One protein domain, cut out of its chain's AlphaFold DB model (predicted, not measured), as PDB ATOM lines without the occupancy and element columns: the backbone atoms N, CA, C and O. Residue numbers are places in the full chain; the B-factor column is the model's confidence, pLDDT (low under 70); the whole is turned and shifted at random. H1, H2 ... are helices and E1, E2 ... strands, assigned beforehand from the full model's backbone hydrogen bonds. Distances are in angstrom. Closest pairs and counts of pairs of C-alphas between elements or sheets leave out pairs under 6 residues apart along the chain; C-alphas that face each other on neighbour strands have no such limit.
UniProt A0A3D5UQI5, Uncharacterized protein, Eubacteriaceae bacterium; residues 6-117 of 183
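This is residues 6 to 117 of the 183 residues of an uncharacterized protein of Eubacteriaceae bacterium (UniProt A0A3D5UQI5). A small, strongly twisted sheet of E2, E1 and E3, with H4 and H5 looped loosely beside it, makes a head at one end of one long helix, H3; H1 and H2 pack on the other end of H3 as a second, smaller lobe. Between the two, residues 42 to 57 of H3 stand free as a bare shaft. The 112 printed residues hold H1 H2 H3 E1 E2 H4 H5 E3 along the chain, a mixed class, with an antiparallel sheet. The whole is extended, radius of gyration of the C-alphas 23.6 A, spanning 71 by 29 by 18 A.

In the sheet, E1 is residues 65 to 71, 19.6 A long, E2 is 74 to 80, 17.7 A, and E3 is 111 to 116, ending at C-alpha 116 (97.416, 151.019, 164.601). H3, residues 33 to 64, runs 45.9 A from C-alpha 33 (87.082, 121.832, 124.124). H4 is 81 to 90, H5 is 95 to 107, 18.8 A, H1 is 6 to 15 and H2 is 19 to 28.

E1 and E2 form a hairpin, with N 67 and O 79 2.9 A apart; E1 and E3 are antiparallel, with N 68 and O 113 2.9 A apart. E2, H4 H5, E3 make a split strand-helix-strand unit, two strands that run the same way in one sheet with helices between them along the chain and E1 between them in the sheet, and its crossover is right-handed. H4 is on the sheet, over none of its strands; H3 and H5 only graze it. With residues 33 to 40 alone, H3 touches H2, closest C-alphas Ala 25 and Ala 36, 4.8 A, and H1, Val 11 and Ile 33, 6.4 A. Every O i to N i+4 pair is within hydrogen-bond range in H1, H2, H4 and H5, and 27 of 28 in H3.

The farthest C-alphas, Gly 31 and Asp 72, are 70.9 A apart. The printed part has no cut, and its links are tight. Residues 66 to 79 and 109 to 117 have pLDDT under 70.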
ATOM      1  N   GLN A   6      95.884 120.920 117.361       88.56
ATOM      2  CA  GLN A   6      94.818 121.872 117.035       88.56
ATOM      3  C   GLN A   6      93.837 122.091 118.190       88.56
ATOM      4  O   GLN A   6      93.405 123.214 118.413       88.56
ATOM      5  N   GLN A   7      93.493 121.045 118.949       88.75
ATOM      6  CA  GLN A   7      92.622 121.199 120.119       88.75
ATOM      7  C   GLN A   7      93.297 122.024 121.218       88.75
ATOM      8  O   GLN A   7      92.632 122.830 121.859       88.75
ATOM      9  N   VAL A   8      94.604 121.832 121.430       90.50
ATOM     10  CA  VAL A   8      95.374 122.592 122.428       90.50
ATOM     11  C   VAL A   8      95.476 124.059 122.024       90.50
ATOM     12  O   VAL A   8      95.248 124.932 122.856       90.50
ATOM     13  N   GLU A   9      95.760 124.321 120.749       90.50
ATOM     14  CA  GLU A   9      95.842 125.673 120.193       90.50
ATOM     15  C   GLU A   9      94.503 126.406 120.324       90.50
ATOM     16  O   GLU A   9      94.462 127.501 120.868       90.50
ATOM     17  N   ASN A  10      93.394 125.747 119.980       90.50
ATOM     18  CA  ASN A  10      92.061 126.342 120.078       90.50
ATOM     19  C   ASN A  10      91.693 126.708 121.532       90.50
ATOM     20  O   ASN A  10      91.143 127.770 121.803       90.50
ATOM     21  N   VAL A  11      92.041 125.858 122.509       90.69
ATOM     22  CA  VAL A  11      91.842 126.179 123.938       90.69
ATOM     23  C   VAL A  11      92.720 127.355 124.376       90.69
ATOM     24  O   VAL A  11      92.267 128.197 125.153       90.69
ATOM     25  N   ARG A  12      93.960 127.428 123.883       91.44
ATOM     26  CA  ARG A  12      94.890 128.516 124.194       91.44
ATOM     27  C   ARG A  12      94.422 129.850 123.616       91.44
ATOM     28  O   ARG A  12      94.433 130.834 124.347       91.44
ATOM     29  N   ASP A  13      93.939 129.861 122.378       90.00
ATOM     30  CA  ASP A  13      93.418 131.061 121.715       90.00
ATOM     31  C   ASP A  13      92.191 131.630 122.445       90.00
ATOM     32  O   ASP A  13      91.994 132.844 122.501       90.00
ATOM     33  N   HIS A  14      91.377 130.765 123.059       85.81
ATOM     34  CA  HIS A  14      90.190 131.178 123.807       85.81
ATOM     35  C   HIS A  14      90.446 131.580 125.268       85.81
ATOM     36  O   HIS A  14      89.634 132.322 125.828       85.81
ATOM     37  N   PHE A  15      91.494 131.063 125.918       82.69
ATOM     38  CA  PHE A  15      91.671 131.181 127.375       82.69
ATOM     39  C   PHE A  15      93.067 131.664 127.817       82.69
ATOM     40  O   PHE A  15      93.362 131.598 129.005       82.69
ATOM     41  N   ASP A  16      93.914 132.119 126.884       86.06
ATOM     42  CA  ASP A  16      95.284 132.632 127.095       86.06
ATOM     43  C   ASP A  16      96.053 131.882 128.197       86.06
ATOM     44  O   ASP A  16      96.352 132.391 129.279       86.06
ATOM     45  N   CYS A  17      96.287 130.592 127.952       85.44
ATOM     46  CA  CYS A  17      96.894 129.682 128.919       85.44
ATOM     47  C   CYS A  17      98.123 128.971 128.346       85.44
ATOM     48  O   CYS A  17      98.280 128.813 127.137       85.44
ATOM     49  N   ASP A  18      99.013 128.514 129.226       90.38
ATOM     50  CA  ASP A  18     100.205 127.785 128.797       90.38
ATOM     51  C   ASP A  18      99.844 126.454 128.109       90.38
ATOM     52  O   ASP A  18      98.850 125.808 128.456       90.38
ATOM     53  N   TYR A  19     100.680 126.005 127.166       89.44
ATOM     54  CA  TYR A  19     100.448 124.764 126.413       89.44
ATOM     55  C   TYR A  19     100.232 123.559 127.342       89.44
ATOM     56  O   TYR A  19      99.310 122.766 127.138       89.44
ATOM     57  N   LEU A  20     101.035 123.444 128.406       90.06
ATOM     58  CA  LEU A  20     100.917 122.348 129.374       90.06
ATOM     59  C   LEU A  20      99.605 122.412 130.159       90.06
ATOM     60  O   LEU A  20      99.042 121.384 130.548       90.06
ATOM     61  N   GLU A  21      99.120 123.621 130.421       88.69
ATOM     62  CA  GLU A  21      97.876 123.845 131.143       88.69
ATOM     63  C   GLU A  21      96.661 123.495 130.274       88.69
ATOM     64  O   GLU A  21      95.770 122.770 130.737       88.69
ATOM     65  N   ALA A  22      96.683 123.897 129.003       89.81
ATOM     66  CA  ALA A  22      95.684 123.539 128.002       89.81
ATOM     67  C   ALA A  22      95.644 122.021 127.740       89.81
ATOM     68  O   ALA A  22      94.572 121.411 127.792       89.81
ATOM     69  N   GLU A  23      96.798 121.369 127.556       91.38
ATOM     70  CA  GLU A  23      96.877 119.912 127.372       91.38
ATOM     71  C   GLU A  23      96.299 119.170 128.586       91.38
ATOM     72  O   GLU A  23      95.512 118.224 128.459       91.38
ATOM     73  N   LYS A  24      96.638 119.623 129.798       90.56
ATOM     74  CA  LYS A  24      96.131 119.032 131.040       90.56
ATOM     75  C   LYS A  24      94.622 119.214 131.192       90.56
ATOM     76  O   LYS A  24      93.963 118.303 131.704       90.56
ATOM     77  N   ALA A  25      94.079 120.358 130.779       90.25
ATOM     78  CA  ALA A  25      92.641 120.611 130.775       90.25
ATOM     79  C   ALA A  25      91.921 119.676 129.791       90.25
ATOM     80  O   ALA A  25      91.003 118.966 130.202       90.25
ATOM     81  N   LEU A  26      92.423 119.562 128.558       92.19
ATOM     82  CA  LEU A  26      91.902 118.654 127.528       92.19
ATOM     83  C   LEU A  26      91.979 117.182 127.939       92.19
ATOM     84  O   LEU A  26      91.067 116.396 127.679       92.19
ATOM     85  N   ARG A  27      93.040 116.781 128.647       90.19
ATOM     86  CA  ARG A  27      93.174 115.412 129.166       90.19
ATOM     87  C   ARG A  27      92.131 115.096 130.237       90.19
ATOM     88  O   ARG A  27      91.702 113.948 130.343       90.19
ATOM     89  N   LYS A  28      91.712 116.096 131.017       90.44
ATOM     90  CA  LYS A  28      90.658 115.961 132.034       90.44
ATOM     91  C   LYS A  28      89.253 116.002 131.444       90.44
ATOM     92  O   LYS A  28      88.394 115.275 131.934       90.44
ATOM     93  N   SER A  29      89.032 116.794 130.399       90.19
ATOM     94  CA  SER A  29      87.754 116.878 129.685       90.19
ATOM     95  C   SER A  29      87.592 115.815 128.593       90.19
ATOM     96  O   SER A  29      86.603 115.830 127.872       90.19
ATOM     97  N   LYS A  30      88.532 114.864 128.475       88.81
ATOM     98  CA  LYS A  30      88.511 113.802 127.453       88.81
ATOM     99  C   LYS A  30      88.435 114.376 126.028       88.81
ATOM    100  O   LYS A  30      87.684 113.884 125.198       88.81
ATOM    101  N   GLY A  31      89.219 115.412 125.739       84.56
ATOM    102  CA  GLY A  31      89.299 116.018 124.407       84.56
ATOM    103  C   GLY A  31      88.111 116.904 124.023       84.56
ATOM    104  O   GLY A  31      88.078 117.382 122.893       84.56
ATOM    105  N   ASP A  32      87.170 117.144 124.938       90.12
ATOM    106  CA  ASP A  32      86.140 118.165 124.771       90.12
ATOM    107  C   ASP A  32      86.722 119.559 125.056       90.12
ATOM    108  O   ASP A  32      87.293 119.803 126.129       90.12
ATOM    109  N   ILE A  33      86.588 120.454 124.077       89.69
ATOM    110  CA  ILE A  33      87.082 121.832 124.124       89.69
ATOM    111  C   ILE A  33      86.264 122.632 125.142       89.69
ATOM    112  O   ILE A  33      86.842 123.275 126.015       89.69
ATOM    113  N   GLU A  34      84.933 122.534 125.111       90.00
ATOM    114  CA  GLU A  34      84.069 123.290 126.027       90.00
ATOM    115  C   GLU A  34      84.279 122.847 127.477       90.00
ATOM    116  O   GLU A  34      84.459 123.676 128.376       90.00
ATOM    117  N   GLY A  35      84.366 121.534 127.709       89.00
ATOM    118  CA  GLY A  35      84.711 120.978 129.013       89.00
ATOM    119  C   GLY A  35      86.088 121.429 129.521       89.00
ATOM    120  O   GLY A  35      86.255 121.651 130.726       89.00
ATOM    121  N   ALA A  36      87.073 121.601 128.630       90.38
ATOM    122  CA  ALA A  36      88.398 122.111 128.991       90.38
ATOM    123  C   ALA A  36      88.337 123.589 129.409       90.38
ATOM    124  O   ALA A  36      88.882 123.945 130.458       90.38
ATOM    125  N   LEU A  37      87.621 124.425 128.649       90.19
ATOM    126  CA  LEU A  37      87.403 125.840 128.971       90.19
ATOM    127  C   LEU A  37      86.681 125.998 130.314       90.19
ATOM    128  O   LEU A  37      87.098 126.789 131.164       90.19
ATOM    129  N   LEU A  38      85.631 125.208 130.553       90.50
ATOM    130  CA  LEU A  38      84.895 125.245 131.818       90.50
ATOM    131  C   LEU A  38      85.785 124.830 133.000       90.50
ATOM    132  O   LEU A  38      85.722 125.432 134.078       90.50
ATOM    133  N   TYR A  39      86.639 123.825 132.803       88.94
ATOM    134  CA  TYR A  39      87.600 123.383 133.809       88.94
ATOM    135  C   TYR A  39      88.629 124.478 134.146       88.94
ATOM    136  O   TYR A  39      88.890 124.720 135.331       88.94
ATOM    137  N   LEU A  40      89.172 125.164 133.136       88.81
ATOM    138  CA  LEU A  40      90.109 126.277 133.315       88.81
ATOM    139  C   LEU A  40      89.446 127.449 134.049       88.81
ATOM    140  O   LEU A  40      89.939 127.869 135.097       88.81
ATOM    141  N   LYS A  41      88.250 127.864 133.616       86.12
ATOM    142  CA  LYS A  41      87.470 128.938 134.252       86.12
ATOM    143  C   LYS A  41      87.142 128.654 135.716       86.12
ATOM    144  O   LYS A  41      87.222 129.538 136.575       86.12
ATOM    145  N   LYS A  42      86.806 127.406 136.051       85.81
ATOM    146  CA  LYS A  42      86.545 126.996 137.440       85.81
ATOM    147  C   LYS A  42      87.814 127.020 138.298       85.81
ATOM    148  O   LYS A  42      87.766 127.387 139.472       85.81
ATOM    149  N   ARG A  43      88.956 126.616 137.733       81.00
ATOM    150  CA  ARG A  43      90.244 126.599 138.440       81.00
ATOM    151  C   ARG A  43      90.757 128.012 138.704       81.00
ATOM    152  O   ARG A  43      91.193 128.290 139.824       81.00
ATOM    153  N   GLU A  44      90.705 128.865 137.690       77.00
ATOM    154  CA  GLU A  44      91.147 130.251 137.765       77.00
ATOM    155  C   GLU A  44      90.291 131.036 138.762       77.00
ATOM    156  O   GLU A  44      90.828 131.616 139.706       77.00
ATOM    157  N   SER A  45      88.962 130.945 138.648       71.75
ATOM    158  CA  SER A  45      88.054 131.638 139.565       71.75
ATOM    159  C   SER A  45      88.265 131.218 141.020       71.75
ATOM    160  O   SER A  45      88.327 132.074 141.891       71.75
ATOM    161  N   SER A  46      88.472 129.931 141.315       73.00
ATOM    162  CA  SER A  46      88.642 129.487 142.706       73.00
ATOM    163  C   SER A  46      89.977 129.912 143.331       73.00
ATOM    164  O   SER A  46      90.016 130.270 144.508       73.00
ATOM    165  N   ARG A  47      91.081 129.869 142.573       73.69
ATOM    166  CA  ARG A  47      92.412 130.215 143.099       73.69
ATOM    167  C   ARG A  47      92.643 131.716 143.108       73.69
ATOM    168  O   ARG A  47      93.084 132.242 144.125       73.69
ATOM    169  N   LEU A  48      92.315 132.397 142.012       74.69
ATOM    170  CA  LEU A  48      92.494 133.840 141.918       74.69
ATOM    171  C   LEU A  48      91.496 134.589 142.787       74.69
ATOM    172  O   LEU A  48      91.897 135.585 143.368       74.69
ATOM    173  N   ALA A  49      90.248 134.128 142.952       75.06
ATOM    174  CA  ALA A  49      89.333 134.807 143.871       75.06
ATOM    175  C   ALA A  49      89.856 134.751 145.309       75.06
ATOM    176  O   ALA A  49      89.941 135.788 145.952       75.06
ATOM    177  N   LYS A  50      90.297 133.574 145.778       77.62
ATOM    178  CA  LYS A  50      90.873 133.423 147.125       77.62
ATOM    179  C   LYS A  50      92.164 134.221 147.305       77.62
ATOM    180  O   LYS A  50      92.374 134.828 148.348       77.62
ATOM    181  N   LEU A  51      93.038 134.232 146.298       79.62
ATOM    182  CA  LEU A  51      94.264 135.029 146.345       79.62
ATOM    183  C   LEU A  51      93.954 136.525 146.344       79.62
ATOM    184  O   LEU A  51      94.514 137.245 147.158       79.62
ATOM    185  N   LYS A  52      93.032 136.988 145.495       80.38
ATOM    186  CA  LYS A  52      92.605 138.390 145.458       80.38
ATOM    187  C   LYS A  52      92.020 138.820 146.796       80.38
ATOM    188  O   LYS A  52      92.451 139.840 147.312       80.38
ATOM    189  N   THR A  53      91.122 138.037 147.395       82.69
ATOM    190  CA  THR A  53      90.563 138.372 148.715       82.69
ATOM    191  C   THR A  53      91.637 138.419 149.795       82.69
ATOM    192  O   THR A  53      91.626 139.338 150.602       82.69
ATOM    193  N   ASN A  54      92.594 137.484 149.783       83.94
ATOM    194  CA  ASN A  54      93.683 137.455 150.763       83.94
ATOM    195  C   ASN A  54      94.682 138.607 150.581       83.94
ATOM    196  O   ASN A  54      95.215 139.121 151.555       83.94
ATOM    197  N   ILE A  55      94.960 139.002 149.337       83.38
ATOM    198  CA  ILE A  55      95.851 140.128 149.038       83.38
ATOM    199  C   ILE A  55      95.171 141.439 149.427       83.38
ATOM    200  O   ILE A  55      95.803 142.279 150.056       83.38
ATOM    201  N   VAL A  56      93.890 141.605 149.090       84.62
ATOM    202  CA  VAL A  56      93.123 142.803 149.449       84.62
ATOM    203  C   VAL A  56      93.041 142.947 150.965       84.62
ATOM    204  O   VAL A  56      93.392 144.006 151.471       84.62
ATOM    205  N   SER A  57      92.704 141.883 151.702       84.44
ATOM    206  CA  SER A  57      92.656 141.942 153.167       84.44
ATOM    207  C   SER A  57      94.027 142.203 153.800       84.44
ATOM    208  O   SER A  57      94.122 142.915 154.796       84.44
ATOM    209  N   PHE A  58      95.107 141.681 153.212       81.75
ATOM    210  CA  PHE A  58      96.467 141.975 153.666       81.75
ATOM    211  C   PHE A  58      96.864 143.435 153.412       81.75
ATOM    212  O   PHE A  58      97.480 144.057 154.272       81.75
ATOM    213  N   ILE A  59      96.503 143.994 152.253       80.38
ATOM    214  CA  ILE A  59      96.753 145.403 151.928       80.38
ATOM    215  C   ILE A  59      95.940 146.310 152.851       80.38
ATOM    216  O   ILE A  59      96.504 147.256 153.390       80.38
ATOM    217  N   GLU A  60      94.659 146.014 153.076       80.75
ATOM    218  CA  GLU A  60      93.813 146.754 154.019       80.75
ATOM    219  C   GLU A  60      94.418 146.750 155.424       80.75
ATOM    220  O   GLU A  60      94.561 147.813 156.031       80.75
ATOM    221  N   ALA A  61      94.877 145.586 155.898       76.88
ATOM    222  CA  ALA A  61      95.585 145.489 157.167       76.88
ATOM    223  C   ALA A  61      96.863 146.346 157.172       76.88
ATOM    224  O   ALA A  61      97.090 147.080 158.123       76.88
ATOM    225  N   LEU A  62      97.680 146.309 156.111       74.31
ATOM    226  CA  LEU A  62      98.920 147.092 156.003       74.31
ATOM    227  C   LEU A  62      98.701 148.607 155.923       74.31
ATOM    228  O   LEU A  62      99.562 149.366 156.364       74.31
ATOM    229  N   VAL A  63      97.589 149.050 155.341       74.62
ATOM    230  CA  VAL A  63      97.220 150.472 155.265       74.62
ATOM    231  C   VAL A  63      96.830 151.012 156.643       74.62
ATOM    232  O   VAL A  63      97.061 152.185 156.928       74.62
ATOM    233  N   GLU A  64      96.286 150.163 157.516       71.06
ATOM    234  CA  GLU A  64      95.890 150.532 158.879       71.06
ATOM    235  C   GLU A  64      97.091 150.729 159.826       71.06
ATOM    236  O   GLU A  64      96.963 151.387 160.861       71.06
ATOM    237  N   TYR A  65      98.272 150.210 159.474       70.62
ATOM    238  CA  TYR A  65      99.502 150.428 160.235       70.62
ATOM    239  C   TYR A  65     100.245 151.669 159.735       70.62
ATOM    240  O   TYR A  65     100.600 151.777 158.559       70.62
ATOM    241  N   ARG A  66     100.560 152.588 160.651       66.31
ATOM    242  CA  ARG A  66     101.500 153.688 160.401       66.31
ATOM    243  C   ARG A  66     102.787 153.445 161.178       66.31
ATOM    244  O   ARG A  66     102.766 153.048 162.343       66.31
ATOM    245  N   LEU A  67     103.910 153.646 160.495       64.44
ATOM    246  CA  LEU A  67     105.238 153.568 161.078       64.44
ATOM    247  C   LEU A  67     105.650 154.979 161.501       64.44
ATOM    248  O   LEU A  67     105.758 155.872 160.655       64.44
ATOM    249  N   TYR A  68     105.903 155.166 162.793       65.88
ATOM    250  CA  TYR A  68     106.387 156.429 163.334       65.88
ATOM    251  C   TYR A  68     107.832 156.275 163.787       65.88
ATOM    252  O   TYR A  68     108.167 155.382 164.571       65.88
ATOM    253  N   ILE A  69     108.690 157.174 163.315       64.31
ATOM    254  CA  ILE A  69     110.075 157.283 163.774       64.31
ATOM    255  C   ILE A  69     110.184 158.586 164.564       64.31
ATOM    256  O   ILE A  69     110.034 159.679 164.007       64.31
ATOM    257  N   LYS A  70     110.413 158.464 165.875       64.88
ATOM    258  CA  LYS A  70     110.660 159.605 166.766       64.88
ATOM    259  C   LYS A  70     112.151 159.730 167.059       64.88
ATOM    260  O   LYS A  70     112.826 158.725 167.292       64.88
ATOM    261  N   ARG A  71     112.633 160.971 167.093       53.31
ATOM    262  CA  ARG A  71     113.960 161.345 167.592       53.31
ATOM    263  C   ARG A  71     113.786 162.526 168.539       53.31
ATOM    264  O   ARG A  71     113.187 163.523 168.139       53.31
ATOM    265  N   ASP A  72     114.272 162.391 169.771       55.84
ATOM    266  CA  ASP A  72     114.252 163.453 170.789       55.84
ATOM    267  C   ASP A  72     112.874 164.138 170.922       55.84
ATOM    268  O   ASP A  72     112.741 165.349 170.772       55.84
ATOM    269  N   ASP A  73     111.821 163.329 171.099       58.84
ATOM    270  CA  ASP A  73     110.404 163.735 171.208       58.84
ATOM    271  C   ASP A  73     109.783 164.450 169.988       58.84
ATOM    272  O   ASP A  73     108.570 164.676 169.950       58.84
ATOM    273  N   SER A  74     110.556 164.706 168.932       56.72
ATOM    274  CA  SER A  74     110.052 165.215 167.655       56.72
ATOM    275  C   SER A  74     109.679 164.076 166.694       56.72
ATOM    276  O   SER A  74     110.373 163.058 166.582       56.72
ATOM    277  N   LEU A  75     108.539 164.223 166.012       58.00
ATOM    278  CA  LEU A  75     108.095 163.296 164.972       58.00
ATOM    279  C   LEU A  75     108.913 163.573 163.705       58.00
ATOM    280  O   LEU A  75     108.729 164.609 163.072       58.00
ATOM    281  N   VAL A  76     109.829 162.671 163.354       60.09
ATOM    282  CA  VAL A  76     110.717 162.868 162.195       60.09
ATOM    283  C   VAL A  76     110.120 162.248 160.937       60.09
ATOM    284  O   VAL A  76     110.278 162.791 159.849       60.09
ATOM    285  N   PHE A  77     109.423 161.119 161.074       62.19
ATOM    286  CA  PHE A  77     108.901 160.362 159.941       62.19
ATOM    287  C   PHE A  77     107.548 159.730 160.301       62.19
ATOM    288  O   PHE A  77     107.474 158.938 161.241       62.19
ATOM    289  N   ASP A  78     106.498 160.089 159.556       67.88
ATOM    290  CA  ASP A  78     105.178 159.440 159.547       67.88
ATOM    291  C   ASP A  78     104.993 158.816 158.166       67.88
ATOM    292  O   ASP A  78     104.814 159.523 157.171       67.88
ATOM    293  N   VAL A  79     105.129 157.494 158.093       69.31
ATOM    294  CA  VAL A  79     104.986 156.765 156.834       69.31
ATOM    295  C   VAL A  79     104.004 155.618 157.028       69.31
ATOM    296  O   VAL A  79     104.226 154.758 157.884       69.31
ATOM    297  N   PRO A  80     102.935 155.544 156.216       73.19
ATOM    298  CA  PRO A  80     102.072 154.371 156.181       73.19
ATOM    299  C   PRO A  80     102.900 153.118 155.895       73.19
ATOM    300  O   PRO A  80     103.712 153.106 154.965       73.19
ATOM    301  N   ALA A  81     102.689 152.040 156.648       72.62
ATOM    302  CA  ALA A  81     103.451 150.802 156.485       72.62
ATOM    303  C   ALA A  81     103.316 150.226 155.062       72.62
ATOM    304  O   ALA A  81     104.252 149.610 154.548       72.62
ATOM    305  N   PHE A  82     102.202 150.517 154.380       78.25
ATOM    306  CA  PHE A  82     102.024 150.238 152.956       78.25
ATOM    307  C   PHE A  82     103.126 150.846 152.068       78.25
ATOM    308  O   PHE A  82     103.633 150.153 151.190       78.25
ATOM    309  N   PHE A  83     103.551 152.094 152.302       79.50
ATOM    310  CA  PHE A  83     104.627 152.719 151.520       79.50
ATOM    311  C   PHE A  83     105.964 152.013 151.742       79.50
ATOM    312  O   PHE A  83     106.674 151.731 150.778       79.50
ATOM    313  N   ALA A  84     106.290 151.670 152.990       76.62
ATOM    314  CA  ALA A  84     107.510 150.926 153.302       76.62
ATOM    315  C   ALA A  84     107.522 149.546 152.614       76.62
ATOM    316  O   ALA A  84     108.517 149.167 151.994       76.62
ATOM    317  N   ALA A  85     106.397 148.825 152.654       77.94
ATOM    318  CA  ALA A  85     106.246 147.537 151.981       77.94
ATOM    319  C   ALA A  85     106.303 147.661 150.447       77.94
ATOM    320  O   ALA A  85     106.944 146.844 149.786       77.94
ATOM    321  N   ALA A  86     105.682 148.696 149.876       81.81
ATOM    322  CA  ALA A  86     105.699 148.955 148.440       81.81
ATOM    323  C   ALA A  86     107.115 149.264 147.936       81.81
ATOM    324  O   ALA A  86     107.520 148.730 146.906       81.81
ATOM    325  N   ILE A  87     107.893 150.058 148.680       82.62
ATOM    326  CA  ILE A  87     109.296 150.343 148.349       82.62
ATOM    327  C   ILE A  87     110.116 149.054 148.385       82.62
ATOM    328  O   ILE A  87     110.854 148.779 147.440       82.62
ATOM    329  N   LEU A  88     109.951 148.231 149.427       82.88
ATOM    330  CA  LEU A  88     110.659 146.957 149.547       82.88
ATOM    331  C   LEU A  88     110.358 146.026 148.358       82.88
ATOM    332  O   LEU A  88     111.272 145.415 147.800       82.88
ATOM    333  N   LEU A  89     109.088 145.965 147.941       82.94
ATOM    334  CA  LEU A  89     108.636 145.140 146.822       82.94
ATOM    335  C   LEU A  89     109.122 145.675 145.467       82.94
ATOM    336  O   LEU A  89     109.598 144.900 144.641       82.94
ATOM    337  N   PHE A  90     109.020 146.988 145.239       85.56
ATOM    338  CA  PHE A  90     109.328 147.611 143.949       85.56
ATOM    339  C   PHE A  90     110.834 147.707 143.695       85.56
ATOM    340  O   PHE A  90     111.301 147.390 142.603       85.56
ATOM    341  N   PHE A  91     111.611 148.081 144.714       85.56
ATOM    342  CA  PHE A  91     113.069 148.188 144.608       85.56
ATOM    343  C   PHE A  91     113.787 146.852 144.790       85.56
ATOM    344  O   PHE A  91     115.005 146.794 144.633       85.56
ATOM    345  N   ARG A  92     113.048 145.775 145.099       85.31
ATOM    346  CA  ARG A  92     113.594 144.421 145.261       85.31
ATOM    347  C   ARG A  92     114.783 144.416 146.229       85.31
ATOM    348  O   ARG A  92     115.805 143.771 145.996       85.31
ATOM    349  N   VAL A  93     114.645 145.210 147.289       82.75
ATOM    350  CA  VAL A  93     115.731 145.540 148.208       82.75
ATOM    351  C   VAL A  93     116.183 144.259 148.916       82.75
ATOM    352  O   VAL A  93     115.347 143.563 149.499       82.75
ATOM    353  N   PRO A  94     117.483 143.915 148.891       84.88
ATOM    354  CA  PRO A  94     117.969 142.737 149.591       84.88
ATOM    355  C   PRO A  94     117.789 142.912 151.102       84.88
ATOM    356  O   PRO A  94     118.051 143.985 151.644       84.88
ATOM    357  N   PHE A  95     117.421 141.835 151.803       82.19
ATOM    358  CA  PHE A  95     117.216 141.840 153.260       82.19
ATOM    359  C   PHE A  95     118.410 142.390 154.056       82.19
ATOM    360  O   PHE A  95     118.231 142.936 155.142       82.19
ATOM    361  N   VAL A  96     119.620 142.309 153.493       85.38
ATOM    362  CA  VAL A  96     120.841 142.893 154.065       85.38
ATOM    363  C   VAL A  96     120.679 144.396 154.324       85.38
ATOM    364  O   VAL A  96     121.083 144.883 155.375       85.38
ATOM    365  N   PHE A  97     120.025 145.129 153.420       86.69
ATOM    366  CA  PHE A  97     119.798 146.567 153.576       86.69
ATOM    367  C   PHE A  97     118.857 146.882 154.745       86.69
ATOM    368  O   PHE A  97     119.077 147.843 155.477       86.69
ATOM    369  N   LEU A  98     117.845 146.038 154.968       83.81
ATOM    370  CA  LEU A  98     116.933 146.183 156.102       83.81
ATOM    371  C   LEU A  98     117.682 146.026 157.434       83.81
ATOM    372  O   LEU A  98     117.425 146.762 158.384       83.81
ATOM    373  N   PHE A  99     118.657 145.116 157.478       85.38
ATOM    374  CA  PHE A  99     119.509 144.902 158.646       85.38
ATOM    375  C   PHE A  99     120.415 146.109 158.925       85.38
ATOM    376  O   PHE A  99     120.535 146.546 160.067       85.38
ATOM    377  N   PHE A 100     120.992 146.708 157.879       87.31
ATOM    378  CA  PHE A 100     121.750 147.958 158.001       87.31
ATOM    379  C   PHE A 100     120.883 149.123 158.488       87.31
ATOM    380  O   PHE A 100     121.330 149.898 159.336       87.31
ATOM    381  N   LEU A 101     119.645 149.237 157.997       83.44
ATOM    382  CA  LEU A 101     118.697 150.254 158.451       83.44
ATOM    383  C   LEU A 101     118.369 150.080 159.941       83.44
ATOM    384  O   LEU A 101     118.346 151.060 160.679       83.44
ATOM    385  N   LEU A 102     118.177 148.835 160.389       82.44
ATOM    386  CA  LEU A 102     117.909 148.509 161.789       82.44
ATOM    387  C   LEU A 102     119.098 148.860 162.696       82.44
ATOM    388  O   LEU A 102     118.911 149.505 163.724       82.44
ATOM    389  N   ILE A 103     120.319 148.486 162.299       84.75
ATOM    390  CA  ILE A 103     121.546 148.795 163.053       84.75
ATOM    391  C   ILE A 103     121.764 150.307 163.123       84.75
ATOM    392  O   ILE A 103     122.046 150.839 164.191       84.75
ATOM    393  N   THR A 104     121.594 151.014 162.004       81.69
ATOM    394  CA  THR A 104     121.695 152.481 161.973       81.69
ATOM    395  C   THR A 104     120.623 153.103 162.865       81.69
ATOM    396  O   THR A 104     120.911 153.995 163.651       81.69
ATOM    397  N   GLY A 105     119.396 152.587 162.817       76.38
ATOM    398  CA  GLY A 105     118.324 152.983 163.723       76.38
ATOM    399  C   GLY A 105     118.727 152.867 165.195       76.38
ATOM    400  O   GLY A 105     118.559 153.811 165.960       76.38
ATOM    401  N   PHE A 106     119.329 151.736 165.563       78.38
ATOM    402  CA  PHE A 106     119.772 151.453 166.926       78.38
ATOM    403  C   PHE A 106     120.940 152.341 167.381       78.38
ATOM    404  O   PHE A 106     120.915 152.858 168.490       78.38
ATOM    405  N   VAL A 107     121.946 152.559 166.528       78.81
ATOM    406  CA  VAL A 107     123.130 153.382 166.854       78.81
ATOM    407  C   VAL A 107     122.772 154.856 167.058       78.81
ATOM    408  O   VAL A 107     123.409 155.542 167.850       78.81
ATOM    409  N   PHE A 108     121.765 155.349 166.342       76.44
ATOM    410  CA  PHE A 108     121.328 156.742 166.415       76.44
ATOM    411  C   PHE A 108     120.160 156.962 167.398       76.44
ATOM    412  O   PHE A 108     119.522 158.012 167.341       76.44
ATOM    413  N   ASP A 109     119.870 155.987 168.271       68.19
ATOM    414  CA  ASP A 109     118.773 156.023 169.255       68.19
ATOM    415  C   ASP A 109     117.387 156.330 168.642       68.19
ATOM    416  O   ASP A 109     116.496 156.895 169.285       68.19
ATOM    417  N   TYR A 110     117.156 155.927 167.386       68.25
ATOM    418  CA  TYR A 110     115.835 156.042 166.776       68.25
ATOM    419  C   TYR A 110     114.875 155.041 167.415       68.25
ATOM    420  O   TYR A 110     115.090 153.827 167.391       68.25
ATOM    421  N   ARG A 111     113.758 155.548 167.943       64.44
ATOM    422  CA  ARG A 111     112.683 154.705 168.467       64.44
ATOM    423  C   ARG A 111     111.635 154.486 167.385       64.44
ATOM    424  O   ARG A 111     110.937 155.419 166.984       64.44
ATOM    425  N   PHE A 112     111.541 153.244 166.921       62.81
ATOM    426  CA  PHE A 112     110.504 152.800 165.994       62.81
ATOM    427  C   PHE A 112     109.240 152.455 166.781       62.81
ATOM    428  O   PHE A 112     109.254 151.548 167.612       62.81
ATOM    429  N   PHE A 113     108.148 153.162 166.504       64.69
ATOM    430  CA  PHE A 113     106.824 152.836 167.022       64.69
ATOM    431  C   PHE A 113     105.930 152.404 165.862       64.69
ATOM    432  O   PHE A 113     105.851 153.082 164.836       64.69
ATOM    433  N   ILE A 114     105.263 151.265 166.025       57.38
ATOM    434  CA  ILE A 114     104.237 150.784 165.101       57.38
ATOM    435  C   ILE A 114     102.919 150.965 165.833       57.38
ATOM    436  O   ILE A 114     102.686 150.269 166.819       57.38
ATOM    437  N   ASP A 115     102.096 151.910 165.384       59.19
ATOM    438  CA  ASP A 115     100.788 152.148 165.988       59.19
ATOM    439  C   ASP A 115      99.683 151.906 164.961       59.19
ATOM    440  O   ASP A 115      99.832 152.185 163.763       59.19
ATOM    441  N   LYS A 116      98.576 151.336 165.433       49.53
ATOM    442  CA  LYS A 116      97.416 151.019 164.601       49.53
ATOM    443  C   LYS A 116      96.520 152.255 164.528       49.53
ATOM    444  O   LYS A 116      96.185 152.826 165.563       49.53
ATOM    445  N   ILE A 117      96.098 152.667 163.331       53.50
ATOM    446  CA  ILE A 117      95.104 153.737 163.197       53.50
ATOM    447  C   ILE A 117      93.771 153.220 163.755       53.50
ATOM    448  O   ILE A 117      93.073 152.459 163.095       53.50
TER     449      ILE A 117